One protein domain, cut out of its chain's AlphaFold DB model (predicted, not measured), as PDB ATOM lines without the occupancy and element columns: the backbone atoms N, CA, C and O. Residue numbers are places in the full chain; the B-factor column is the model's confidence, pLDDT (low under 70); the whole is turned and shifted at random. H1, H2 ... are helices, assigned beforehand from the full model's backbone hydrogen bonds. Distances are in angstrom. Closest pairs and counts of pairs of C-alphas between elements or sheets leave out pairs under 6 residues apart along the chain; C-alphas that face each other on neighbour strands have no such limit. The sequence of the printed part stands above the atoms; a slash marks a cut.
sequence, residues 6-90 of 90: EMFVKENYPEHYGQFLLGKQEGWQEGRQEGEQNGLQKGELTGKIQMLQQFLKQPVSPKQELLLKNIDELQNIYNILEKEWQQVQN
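AT A GLANCE: This is residues 6 to 90 of the 90 residues of an uncharacterized protein of Desulfamplus magnetovallimortis (UniProt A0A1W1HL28). One long helix, H2, makes the length of a rod, with the short H1 folded back on its first turns at one end and H4 packed side by side with its last part at the other. The short H3 also packs on that last part of H2, while residues 25 to 37 of H2 are bare. The printed part has 85 residues with four named helices, in the order H1, H2, H3, H4, and no named strand; the class is all helix. It is extended, with a radius of gyration of the C-alphas of 21.9 A and spans of 71 by 22 by 14 A.

IN THESE COORDINATES: Find C-alpha 17 at (42.515, 31.289, 60.093); from there H2, residues 17 to 55, runs 57.4 A to C-alpha 55 at (-7.983, 37.071, 33.490). Before it look for H1, residues 6 to 12. After it come H3, residues 63 to 68, and H4, residues 71 to 89, 26.7 A long and ending at C-alpha 89 at (-7.627, 39.779, 23.029).

HOW THE PARTS SIT: Start at H2, the hub, which touches the three other helices. With residues 41 to 55 alone it touches H4, the same way at a shallow tilt of 26 degrees; the closest C-alphas, of Ile 49 and Tyr 78, are 5.4 A apart. With residues 42 to 46 alone it touches H3, opposite ways at a steep tilt of 50 degrees; the closest C-alphas, of Thr 46 and Leu 66, are 6.1 A apart. At its other end, residues 17 to 20 alone touch H1 in a helical hairpin, opposite ways at a shallow tilt of 19 degrees, with the closest C-alphas, of Lys 10 and Tyr 17, 5.5 A apart. H1 is apart from H3 and H4. In H1, H2, H3 and H4 every O i to N i+4 pair is within hydrogen-bond range.

THE WHOLE: Look to Asn 12 and Asn 90 for the two C-alphas farthest apart, 72.2 A. The printed part has no cut and no long link. Mean pLDDT of the printed part is 85.7, and residue 90 is under 70.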
ATOM      1  N   GLU A   6      36.761  24.554  62.290       87.56
ATOM      2  CA  GLU A   6      37.208  25.902  62.650       87.56
ATOM      3  C   GLU A   6      38.207  25.889  63.819       87.56
ATOM      4  O   GLU A   6      39.226  26.571  63.749       87.56
ATOM      5  N   MET A   7      37.954  25.080  64.857       88.00
ATOM      6  CA  MET A   7      38.887  24.897  65.979       88.00
ATOM      7  C   MET A   7      40.210  24.284  65.506       88.00
ATOM      8  O   MET A   7      41.268  24.803  65.847       88.00
ATOM      9  N   PHE A   8      40.151  23.273  64.634       90.81
ATOM     10  CA  PHE A   8      41.339  22.657  64.036       90.81
ATOM     11  C   PHE A   8      42.214  23.652  63.273       90.81
ATOM     12  O   PHE A   8      43.425  23.692  63.488       90.81
ATOM     13  N   VAL A   9      41.614  24.478  62.412       88.00
ATOM     14  CA  VAL A   9      42.356  25.482  61.634       88.00
ATOM     15  C   VAL A   9      42.929  26.565  62.546       88.00
ATOM     16  O   VAL A   9      44.073  26.963  62.365       88.00
ATOM     17  N   LYS A  10      42.178  27.005  63.561       89.38
ATOM     18  CA  LYS A  10      42.642  28.020  64.514       89.38
ATOM     19  C   LYS A  10      43.849  27.559  65.337       89.38
ATOM     20  O   LYS A  10      44.725  28.370  65.619       89.38
ATOM     21  N   GLU A  11      43.872  26.290  65.739       89.44
ATOM     22  CA  GLU A  11      44.943  25.721  66.567       89.44
ATOM     23  C   GLU A  11      46.177  25.301  65.759       89.44
ATOM     24  O   GLU A  11      47.292  25.478  66.242       89.44
ATOM     25  N   ASN A  12      45.998  24.759  64.548       91.50
ATOM     26  CA  ASN A  12      47.101  24.193  63.756       91.50
ATOM     27  C   ASN A  12      47.636  25.142  62.672       91.50
ATOM     28  O   ASN A  12      48.772  24.972  62.241       91.50
ATOM     29  N   TYR A  13      46.837  26.122  62.233       90.56
ATOM     30  CA  TYR A  13      47.160  27.034  61.126       90.56
ATOM     31  C   TYR A  13      46.662  28.464  61.412       90.56
ATOM     32  O   TYR A  13      45.802  28.991  60.689       90.56
ATOM     33  N   PRO A  14      47.151  29.113  62.485       88.25
ATOM     34  CA  PRO A  14      46.665  30.423  62.917       88.25
ATOM     35  C   PRO A  14      46.848  31.513  61.848       88.25
ATOM     36  O   PRO A  14      46.004  32.403  61.746       88.25
ATOM     37  N   GLU A  15      47.881  31.424  61.005       89.94
ATOM     38  CA  GLU A  15      48.108  32.346  59.887       89.94
ATOM     39  C   GLU A  15      47.045  32.240  58.777       89.94
ATOM     40  O   GLU A  15      46.722  33.235  58.127       89.94
ATOM     41  N   HIS A  16      46.439  31.062  58.599       84.19
ATOM     42  CA  HIS A  16      45.404  30.809  57.590       84.19
ATOM     43  C   HIS A  16      43.977  30.952  58.135       84.19
ATOM     44  O   HIS A  16      43.009  30.931  57.371       84.19
ATOM     45  N   TYR A  17      43.820  31.150  59.448       86.88
ATOM     46  CA  TYR A  17      42.515  31.289  60.093       86.88
ATOM     47  C   TYR A  17      41.696  32.458  59.524       86.88
ATOM     48  O   TYR A  17      40.488  32.330  59.321       86.88
ATOM     49  N   GLY A  18      42.356  33.572  59.184       87.69
ATOM     50  CA  GLY A  18      41.706  34.718  58.539       87.69
ATOM     51  C   GLY A  18      41.097  34.372  57.174       87.69
ATOM     52  O   GLY A  18      39.949  34.722  56.909       87.69
ATOM     53  N   GLN A  19      41.823  33.622  56.340       87.81
ATOM     54  CA  GLN A  19      41.339  33.170  55.027       87.81
ATOM     55  C   GLN A  19      40.187  32.164  55.162       87.81
ATOM     56  O   GLN A  19      39.223  32.222  54.404       87.81
ATOM     57  N   PHE A  20      40.250  31.276  56.159       88.12
ATOM     58  CA  PHE A  20      39.177  30.322  56.452       88.12
ATOM     59  C   PHE A  20      37.861  31.020  56.832       88.12
ATOM     60  O   PHE A  20      36.791  30.633  56.358       88.12
ATOM     61  N   LEU A  21      37.930  32.055  57.676       88.44
ATOM     62  CA  LEU A  21      36.755  32.844  58.047       88.44
ATOM     63  C   LEU A  21      36.187  33.619  56.855       88.44
ATOM     64  O   LEU A  21      34.967  33.643  56.687       88.44
ATOM     65  N   LEU A  22      37.060  34.198  56.026       88.94
ATOM     66  CA  LEU A  22      36.659  34.929  54.827       88.94
ATOM     67  C   LEU A  22      35.908  34.017  53.849       88.94
ATOM     68  O   LEU A  22      34.765  34.311  53.521       88.94
ATOM     69  N   GLY A  23      36.470  32.854  53.503       86.44
ATOM     70  CA  GLY A  23      35.814  31.919  52.581       86.44
ATOM     71  C   GLY A  23      34.481  31.376  53.112       86.44
ATOM     72  O   GLY A  23      33.544  31.146  52.350       86.44
ATOM     73  N   LYS A  24      34.341  31.218  54.437       87.81
ATOM     74  CA  LYS A  24      33.047  30.894  55.057       87.81
ATOM     75  C   LYS A  24      32.060  32.044  54.843       87.81
ATOM     76  O   LYS A  24      30.937  31.796  54.424       87.81
ATOM     77  N   GLN A  25      32.461  33.281  55.134       87.12
ATOM     78  CA  GLN A  25      31.611  34.462  54.978       87.12
ATOM     79  C   GLN A  25      31.168  34.673  53.526       87.12
ATOM     80  O   GLN A  25      29.988  34.941  53.306       87.12
ATOM     81  N   GLU A  26      32.078  34.521  52.566       86.25
ATOM     82  CA  GLU A  26      31.787  34.597  51.131       86.25
ATOM     83  C   GLU A  26      30.746  33.545  50.736       86.25
ATOM     84  O   GLU A  26      29.677  33.913  50.256       86.25
ATOM     85  N   GLY A  27      30.951  32.276  51.104       82.94
ATOM     86  CA  GLY A  27      29.980  31.218  50.807       82.94
ATOM     87  C   GLY A  27      28.591  31.448  51.425       82.94
ATOM     88  O   GLY A  27      27.574  31.110  50.819       82.94
ATOM     89  N   TRP A  28      28.507  32.066  52.611       84.62
ATOM     90  CA  TRP A  28      27.219  32.477  53.193       84.62
ATOM     91  C   TRP A  28      26.569  33.633  52.425       84.62
ATOM     92  O   TRP A  28      25.343  33.667  52.306       84.62
ATOM     93  N   GLN A  29      27.359  34.594  51.940       83.38
ATOM     94  CA  GLN A  29      26.848  35.712  51.150       83.38
ATOM     95  C   GLN A  29      26.355  35.250  49.781       83.38
ATOM     96  O   GLN A  29      25.241  35.611  49.409       83.38
ATOM     97  N   GLU A  30      27.134  34.427  49.080       80.25
ATOM     98  CA  GLU A  30      26.770  33.858  47.780       80.25
ATOM     99  C   GLU A  30      25.477  33.046  47.889       80.25
ATOM    100  O   GLU A  30      24.489  33.368  47.233       80.25
ATOM    101  N   GLY A  31      25.412  32.093  48.828       80.75
ATOM    102  CA  GLY A  31      24.207  31.282  49.018       80.75
ATOM    103  C   GLY A  31      22.971  32.104  49.405       80.75
ATOM    104  O   GLY A  31      21.847  31.762  49.029       80.75
ATOM    105  N   ARG A  32      23.150  33.221  50.125       85.56
ATOM    106  CA  ARG A  32      22.051  34.142  50.439       85.56
ATOM    107  C   ARG A  32      21.591  34.917  49.205       85.56
ATOM    108  O   ARG A  32      20.385  35.036  49.011       85.56
ATOM    109  N   GLN A  33      22.517  35.439  48.402       82.38
ATOM    110  CA  GLN A  33      22.191  36.170  47.176       82.38
ATOM    111  C   GLN A  33      21.489  35.264  46.162       82.38
ATOM    112  O   GLN A  33      20.425  35.628  45.665       82.38
ATOM    113  N   GLU A  34      22.011  34.058  45.925       76.88
ATOM    114  CA  GLU A  34      21.372  33.075  45.043       76.88
ATOM    115  C   GLU A  34      19.983  32.676  45.558       76.88
ATOM    116  O   GLU A  34      19.021  32.601  44.791       76.88
ATOM    117  N   GLY A  35      19.844  32.456  46.870       79.81
ATOM    118  CA  GLY A  35      18.557  32.147  47.489       79.81
ATOM    119  C   GLY A  35      17.531  33.272  47.333       79.81
ATOM    120  O   GLY A  35      16.369  33.010  47.015       79.81
ATOM    121  N   GLU A  36      17.952  34.523  47.518       83.56
ATOM    122  CA  GLU A  36      17.095  35.702  47.371       83.56
ATOM    123  C   GLU A  36      16.676  35.915  45.912       83.56
ATOM    124  O   GLU A  36      15.485  36.076  45.636       83.56
ATOM    125  N   GLN A  37      17.616  35.823  44.967       80.56
ATOM    126  CA  GLN A  37      17.342  35.976  43.538       80.56
ATOM    127  C   GLN A  37      16.379  34.896  43.026       80.56
ATOM    128  O   GLN A  37      15.375  35.212  42.382       80.56
ATOM    129  N   ASN A  38      16.628  33.629  43.371       80.19
ATOM    130  CA  ASN A  38      15.752  32.519  42.993       80.19
ATOM    131  C   ASN A  38      14.367  32.636  43.646       80.19
ATOM    132  O   ASN A  38      13.347  32.354  43.011       80.19
ATOM    133  N   GLY A  39      14.311  33.076  44.907       84.00
ATOM    134  CA  GLY A  39      13.064  33.302  45.633       84.00
ATOM    135  C   GLY A  39      12.211  34.410  45.010       84.00
ATOM    136  O   GLY A  39      11.009  34.219  44.806       84.00
ATOM    137  N   LEU A  40      12.834  35.538  44.657       84.56
ATOM    138  CA  LEU A  40      12.178  36.657  43.981       84.56
ATOM    139  C   LEU A  40      11.643  36.243  42.607       84.56
ATOM    140  O   LEU A  40      10.466  36.464  42.324       84.56
ATOM    141  N   GLN A  41      12.460  35.573  41.788       85.25
ATOM    142  CA  GLN A  41      12.057  35.140  40.449       85.25
ATOM    143  C   GLN A  41      10.892  34.139  40.492       85.25
ATOM    144  O   GLN A  41       9.904  34.303  39.771       85.25
ATOM    145  N   LYS A  42      10.954  33.135  41.381       86.06
ATOM    146  CA  LYS A  42       9.838  32.200  41.597       86.06
ATOM    147  C   LYS A  42       8.575  32.915  42.072       86.06
ATOM    148  O   LYS A  42       7.478  32.598  41.606       86.06
ATOM    149  N   GLY A  43       8.717  33.858  43.004       86.00
ATOM    150  CA  GLY A  43       7.601  34.634  43.538       86.00
ATOM    151  C   GLY A  43       6.904  35.466  42.462       86.00
ATOM    152  O   GLY A  43       5.676  35.435  42.368       86.00
ATOM    153  N   GLU A  44       7.684  36.148  41.625       88.06
ATOM    154  CA  GLU A  44       7.171  36.975  40.535       88.06
ATOM    155  C   GLU A  44       6.432  36.138  39.482       88.06
ATOM    156  O   GLU A  44       5.287  36.450  39.149       88.06
ATOM    157  N   LEU A  45       7.039  35.041  39.010       87.12
ATOM    158  CA  LEU A  45       6.410  34.140  38.036       87.12
ATOM    159  C   LEU A  45       5.098  33.561  38.567       87.12
ATOM    160  O   LEU A  45       4.088  33.562  37.869       87.12
ATOM    161  N   THR A  46       5.090  33.130  39.827       88.94
ATOM    162  CA  THR A  46       3.886  32.598  40.477       88.94
ATOM    163  C   THR A  46       2.760  33.634  40.504       88.94
ATOM    164  O   THR A  46       1.617  33.307  40.187       88.94
ATOM    165  N   GLY A  47       3.070  34.891  40.839       87.81
ATOM    166  CA  GLY A  47       2.087  35.977  40.837       87.81
ATOM    167  C   GLY A  47       1.538  36.276  39.441       87.81
ATOM    168  O   GLY A  47       0.323  36.368  39.265       87.81
ATOM    169  N   LYS A  48       2.421  36.356  38.439       89.38
ATOM    170  CA  LYS A  48       2.045  36.577  37.034       89.38
ATOM    171  C   LYS A  48       1.133  35.467  36.497       89.38
ATOM    172  O   LYS A  48       0.111  35.765  35.883       89.38
ATOM    173  N   ILE A  49       1.451  34.203  36.783       89.50
ATOM    174  CA  ILE A  49       0.631  33.038  36.405       89.50
ATOM    175  C   ILE A  49      -0.765  33.132  37.021       89.50
ATOM    176  O   ILE A  49      -1.755  33.000  36.306       89.50
ATOM    177  N   GLN A  50      -0.865  33.406  38.327       89.31
ATOM    178  CA  GLN A  50      -2.165  33.512  38.994       89.31
ATOM    179  C   GLN A  50      -3.012  34.658  38.430       89.31
ATOM    180  O   GLN A  50      -4.215  34.485  38.242       89.31
ATOM    181  N   MET A  51      -2.397  35.804  38.121       89.06
ATOM    182  CA  MET A  51      -3.093  36.914  37.464       89.06
ATOM    183  C   MET A  51      -3.617  36.514  36.080       89.06
ATOM    184  O   MET A  51      -4.792  36.732  35.793       89.06
ATOM    185  N   LEU A  52      -2.790  35.884  35.238       88.06
ATOM    186  CA  LEU A  52      -3.218  35.431  33.909       88.06
ATOM    187  C   LEU A  52      -4.347  34.397  33.986       88.06
ATOM    188  O   LEU A  52      -5.325  34.516  33.251       88.06
ATOM    189  N   GLN A  53      -4.273  33.440  34.916       88.62
ATOM    190  CA  GLN A  53      -5.351  32.471  35.148       88.62
ATOM    191  C   GLN A  53      -6.666  33.164  35.532       88.62
ATOM    192  O   GLN A  53      -7.721  32.795  35.017       88.62
ATOM    193  N   GLN A  54      -6.613  34.203  36.377       87.94
ATOM    194  CA  GLN A  54      -7.795  35.002  36.728       87.94
ATOM    195  C   GLN A  54      -8.376  35.732  35.514       87.94
ATOM    196  O   GLN A  54      -9.589  35.685  35.301       87.94
ATOM    197  N   PHE A  55      -7.533  36.370  34.696       87.12
ATOM    198  CA  PHE A  55      -7.983  37.071  33.490       87.12
ATOM    199  C   PHE A  55      -8.606  36.122  32.461       87.12
ATOM    200  O   PHE A  55      -9.626  36.452  31.857       87.12
ATOM    201  N   LEU A  56      -8.037  34.927  32.311       86.00
ATOM    202  CA  LEU A  56      -8.530  33.873  31.424       86.00
ATOM    203  C   LEU A  56      -9.731  33.098  31.993       86.00
ATOM    204  O   LEU A  56     -10.242  32.199  31.329       86.00
ATOM    205  N   LYS A  57     -10.196  33.425  33.210       85.94
ATOM    206  CA  LYS A  57     -11.240  32.689  33.953       85.94
ATOM    207  C   LYS A  57     -10.933  31.191  34.112       85.94
ATOM    208  O   LYS A  57     -11.846  30.373  34.228       85.94
ATOM    209  N   GLN A  58      -9.652  30.835  34.123       83.44
ATOM    210  CA  GLN A  58      -9.173  29.484  34.386       83.44
ATOM    211  C   GLN A  58      -9.108  29.226  35.901       83.44
ATOM    212  O   GLN A  58      -9.039  30.171  36.694       83.44
ATOM    213  N   PRO A  59      -9.123  27.954  36.340       82.69
ATOM    214  CA  PRO A  59      -8.894  27.630  37.741       82.69
ATOM    215  C   PRO A  59      -7.513  28.132  38.184       82.69
ATOM    216  O   PRO A  59      -6.488  27.736  37.632       82.69
ATOM    217  N   VAL A  60      -7.492  29.008  39.191       83.19
ATOM    218  CA  VAL A  60      -6.250  29.563  39.738       83.19
ATOM    219  C   VAL A  60      -5.527  28.480  40.527       83.19
ATOM    220  O   VAL A  60      -6.053  27.968  41.518       83.19
ATOM    221  N   SER A  61      -4.309  28.146  40.108       83.44
ATOM    222  CA  SER A  61      -3.483  27.173  40.816       83.44
ATOM    223  C   SER A  61      -3.037  27.753  42.165       83.44
ATOM    224  O   SER A  61      -2.580  28.904  42.233       83.44
ATOM    225  N   PRO A  62      -3.149  26.993  43.266       84.00
ATOM    226  CA  PRO A  62      -2.743  27.474  44.575       84.00
ATOM    227  C   PRO A  62      -1.237  27.744  44.602       84.00
ATOM    228  O   PRO A  62      -0.424  27.011  44.039       84.00
ATOM    229  N   LYS A  63      -0.855  28.811  45.309       81.19
ATOM    230  CA  LYS A  63       0.533  29.293  45.373       81.19
ATOM    231  C   LYS A  63       1.509  28.198  45.815       81.19
ATOM    232  O   LYS A  63       2.627  28.142  45.324       81.19
ATOM    233  N   GLN A  64       1.084  27.326  46.729       80.44
ATOM    234  CA  GLN A  64       1.895  26.214  47.227       80.44
ATOM    235  C   GLN A  64       2.264  25.226  46.114       80.44
ATOM    236  O   GLN A  64       3.424  24.841  46.022       80.44
ATOM    237  N   GLU A  65       1.328  24.879  45.229       84.00
ATOM    238  CA  GLU A  65       1.601  23.976  44.103       84.00
ATOM    239  C   GLU A  65       2.504  24.618  43.050       84.00
ATOM    240  O   GLU A  65       3.354  23.944  42.474       84.00
ATOM    241  N   LEU A  66       2.375  25.929  42.831       82.19
ATOM    242  CA  LEU A  66       3.261  26.675  41.936       82.19
ATOM    243  C   LEU A  66       4.683  26.791  42.517       82.19
ATOM    244  O   LEU A  66       5.659  26.611  41.799       82.19
ATOM    245  N   LEU A  67       4.831  27.001  43.827       80.50
ATOM    246  CA  LEU A  67       6.148  27.082  44.474       80.50
ATOM    247  C   LEU A  67       6.916  25.750  44.465       80.50
ATOM    248  O   LEU A  67       8.154  25.764  44.441       80.50
ATOM    249  N   LEU A  68       6.195  24.622  44.466       85.25
ATOM    250  CA  LEU A  68       6.771  23.280  44.328       85.25
ATOM    251  C   LEU A  68       7.361  23.028  42.933       85.25
ATOM    252  O   LEU A  68       8.226  22.168  42.793       85.25
ATOM    253  N   LYS A  69       6.929  23.781  41.916       84.44
ATOM    254  CA  LYS A  69       7.451  23.672  40.551       84.44
ATOM    255  C   LYS A  69       8.796  24.376  40.402       84.44
ATOM    256  O   LYS A  69       9.150  25.295  41.151       84.44
ATOM    257  N   ASN A  70       9.569  23.938  39.415       86.56
ATOM    258  CA  ASN A  70      10.821  24.596  39.051       86.56
ATOM    259  C   ASN A  70      10.565  25.885  38.260       86.56
ATOM    260  O   ASN A  70       9.486  26.078  37.704       86.56
ATOM    261  N   ILE A  71      11.565  26.773  38.219       84.44
ATOM    262  CA  ILE A  71      11.475  28.057  37.499       84.44
ATOM    263  C   ILE A  71      11.140  27.822  36.021       84.44
ATOM    264  O   ILE A  71      10.222  28.455  35.516       84.44
ATOM    265  N   ASP A  72      11.793  26.852  35.377       86.31
ATOM    266  CA  ASP A  72      11.520  26.451  33.988       86.31
ATOM    267  C   ASP A  72      10.061  26.032  33.761       86.31
ATOM    268  O   ASP A  72       9.412  26.466  32.810       86.31
ATOM    269  N   GLU A  73       9.503  25.223  34.666       87.62
ATOM    270  CA  GLU A  73       8.107  24.795  34.566       87.62
ATOM    271  C   GLU A  73       7.144  25.971  34.742       87.62
ATOM    272  O   GLU A  73       6.177  26.090  33.989       87.62
ATOM    273  N   LEU A  74       7.412  26.854  35.711       87.25
ATOM    274  CA  LEU A  74       6.629  28.073  35.912       87.25
ATOM    275  C   LEU A  74       6.686  28.973  34.677       87.25
ATOM    276  O   LEU A  74       5.665  29.504  34.252       87.25
ATOM    277  N   GLN A  75       7.858  29.107  34.065       88.38
ATOM    278  CA  GLN A  75       8.049  29.920  32.874       88.38
ATOM    279  C   GLN A  75       7.317  29.333  31.662       88.38
ATOM    280  O   GLN A  75       6.689  30.071  30.905       88.38
ATOM    281  N   ASN A  76       7.309  28.006  31.513       91.00
ATOM    282  CA  ASN A  76       6.535  27.337  30.473       91.00
ATOM    283  C   ASN A  76       5.022  27.546  30.666       91.00
ATOM    284  O   ASN A  76       4.323  27.911  29.722       91.00
ATOM    285  N   ILE A  77       4.522  27.397  31.899       88.19
ATOM    286  CA  ILE A  77       3.115  27.676  32.237       88.19
ATOM    287  C   ILE A  77       2.765  29.133  31.917       88.19
ATOM    288  O   ILE A  77       1.738  29.395  31.292       88.19
ATOM    289  N   TYR A  78       3.627  30.073  32.308       90.44
ATOM    290  CA  TYR A  78       3.449  31.492  32.010       90.44
ATOM    291  C   TYR A  78       3.358  31.747  30.500       90.44
ATOM    292  O   TYR A  78       2.414  32.393  30.060       90.44
ATOM    293  N   ASN A  79       4.270  31.189  29.700       91.00
ATOM    294  CA  ASN A  79       4.277  31.369  28.244       91.00
ATOM    295  C   ASN A  79       3.011  30.813  27.574       91.00
ATOM    296  O   ASN A  79       2.492  31.413  26.634       91.00
ATOM    297  N   ILE A  80       2.507  29.667  28.047       90.25
ATOM    298  CA  ILE A  80       1.259  29.079  27.542       90.25
ATOM    299  C   ILE A  80       0.087  30.021  27.836       90.25
ATOM    300  O   ILE A  80      -0.643  30.386  26.916       90.25
ATOM    301  N   LEU A  81      -0.047  30.467  29.088       89.25
ATOM    302  CA  LEU A  81      -1.117  31.374  29.509       89.25
ATOM    303  C   LEU A  81      -1.040  32.734  28.810       89.25
ATOM    304  O   LEU A  81      -2.061  33.284  28.414       89.25
ATOM    305  N   GLU A  82       0.162  33.280  28.629       89.69
ATOM    306  CA  GLU A  82       0.368  34.537  27.910       89.69
ATOM    307  C   GLU A  82      -0.095  34.407  26.454       89.69
ATOM    308  O   GLU A  82      -0.808  35.274  25.948       89.69
ATOM    309  N   LYS A  83       0.234  33.290  25.798       90.31
ATOM    310  CA  LYS A  83      -0.199  33.015  24.425       90.31
ATOM    311  C   LYS A  83      -1.718  32.882  24.315       90.31
ATOM    312  O   LYS A  83      -2.299  33.442  23.389       90.31
ATOM    313  N   GLU A  84      -2.360  32.185  25.251       88.44
ATOM    314  CA  GLU A  84      -3.825  32.092  25.303       88.44
ATOM    315  C   GLU A  84      -4.467  33.466  25.533       88.44
ATOM    316  O   GLU A  84      -5.432  33.825  24.861       88.44
ATOM    317  N   TRP A  85      -3.904  34.279  26.429       87.50
ATOM    318  CA  TRP A  85      -4.404  35.625  26.697       87.50
ATOM    319  C   TRP A  85      -4.317  36.533  25.467       87.50
ATOM    320  O   TRP A  85      -5.289  37.216  25.143       87.50
ATOM    321  N   GLN A  86      -3.211  36.479  24.721       86.75
ATOM    322  CA  GLN A  86      -3.054  37.198  23.451       86.75
ATOM    323  C   GLN A  86      -4.066  36.749  22.386       86.75
ATOM    324  O   GLN A  86      -4.553  37.569  21.614       86.75
ATOM    325  N   GLN A  87      -4.406  35.457  22.343       85.62
ATOM    326  CA  GLN A  87      -5.411  34.933  21.413       85.62
ATOM    327  C   GLN A  87      -6.837  35.368  21.760       85.62
ATOM    328  O   GLN A  87      -7.648  35.511  20.856       85.62
ATOM    329  N   VAL A  88      -7.145  35.579  23.042       83.94
ATOM    330  CA  VAL A  88      -8.470  36.031  23.506       83.94
ATOM    331  C   VAL A  88      -8.665  37.547  23.334       83.94
ATOM    332  O   VAL A  88      -9.800  38.017  23.316       83.94
ATOM    333  N   GLN A  89      -7.581  38.324  23.240       70.00
ATOM    334  CA  GLN A  89      -7.627  39.779  23.029       70.00
ATOM    335  C   GLN A  89      -7.684  40.200  21.544       70.00
ATOM    336  O   GLN A  89      -7.969  41.368  21.280       70.00
ATOM    337  N   ASN A  90      -7.422  39.284  20.603       54.84
ATOM    338  CA  ASN A  90      -7.578  39.484  19.150       54.84
ATOM    339  C   ASN A  90      -8.952  39.015  18.663       54.84
ATOM    340  O   ASN A  90      -9.464  39.634  17.702       54.84
TER     341      ASN A  90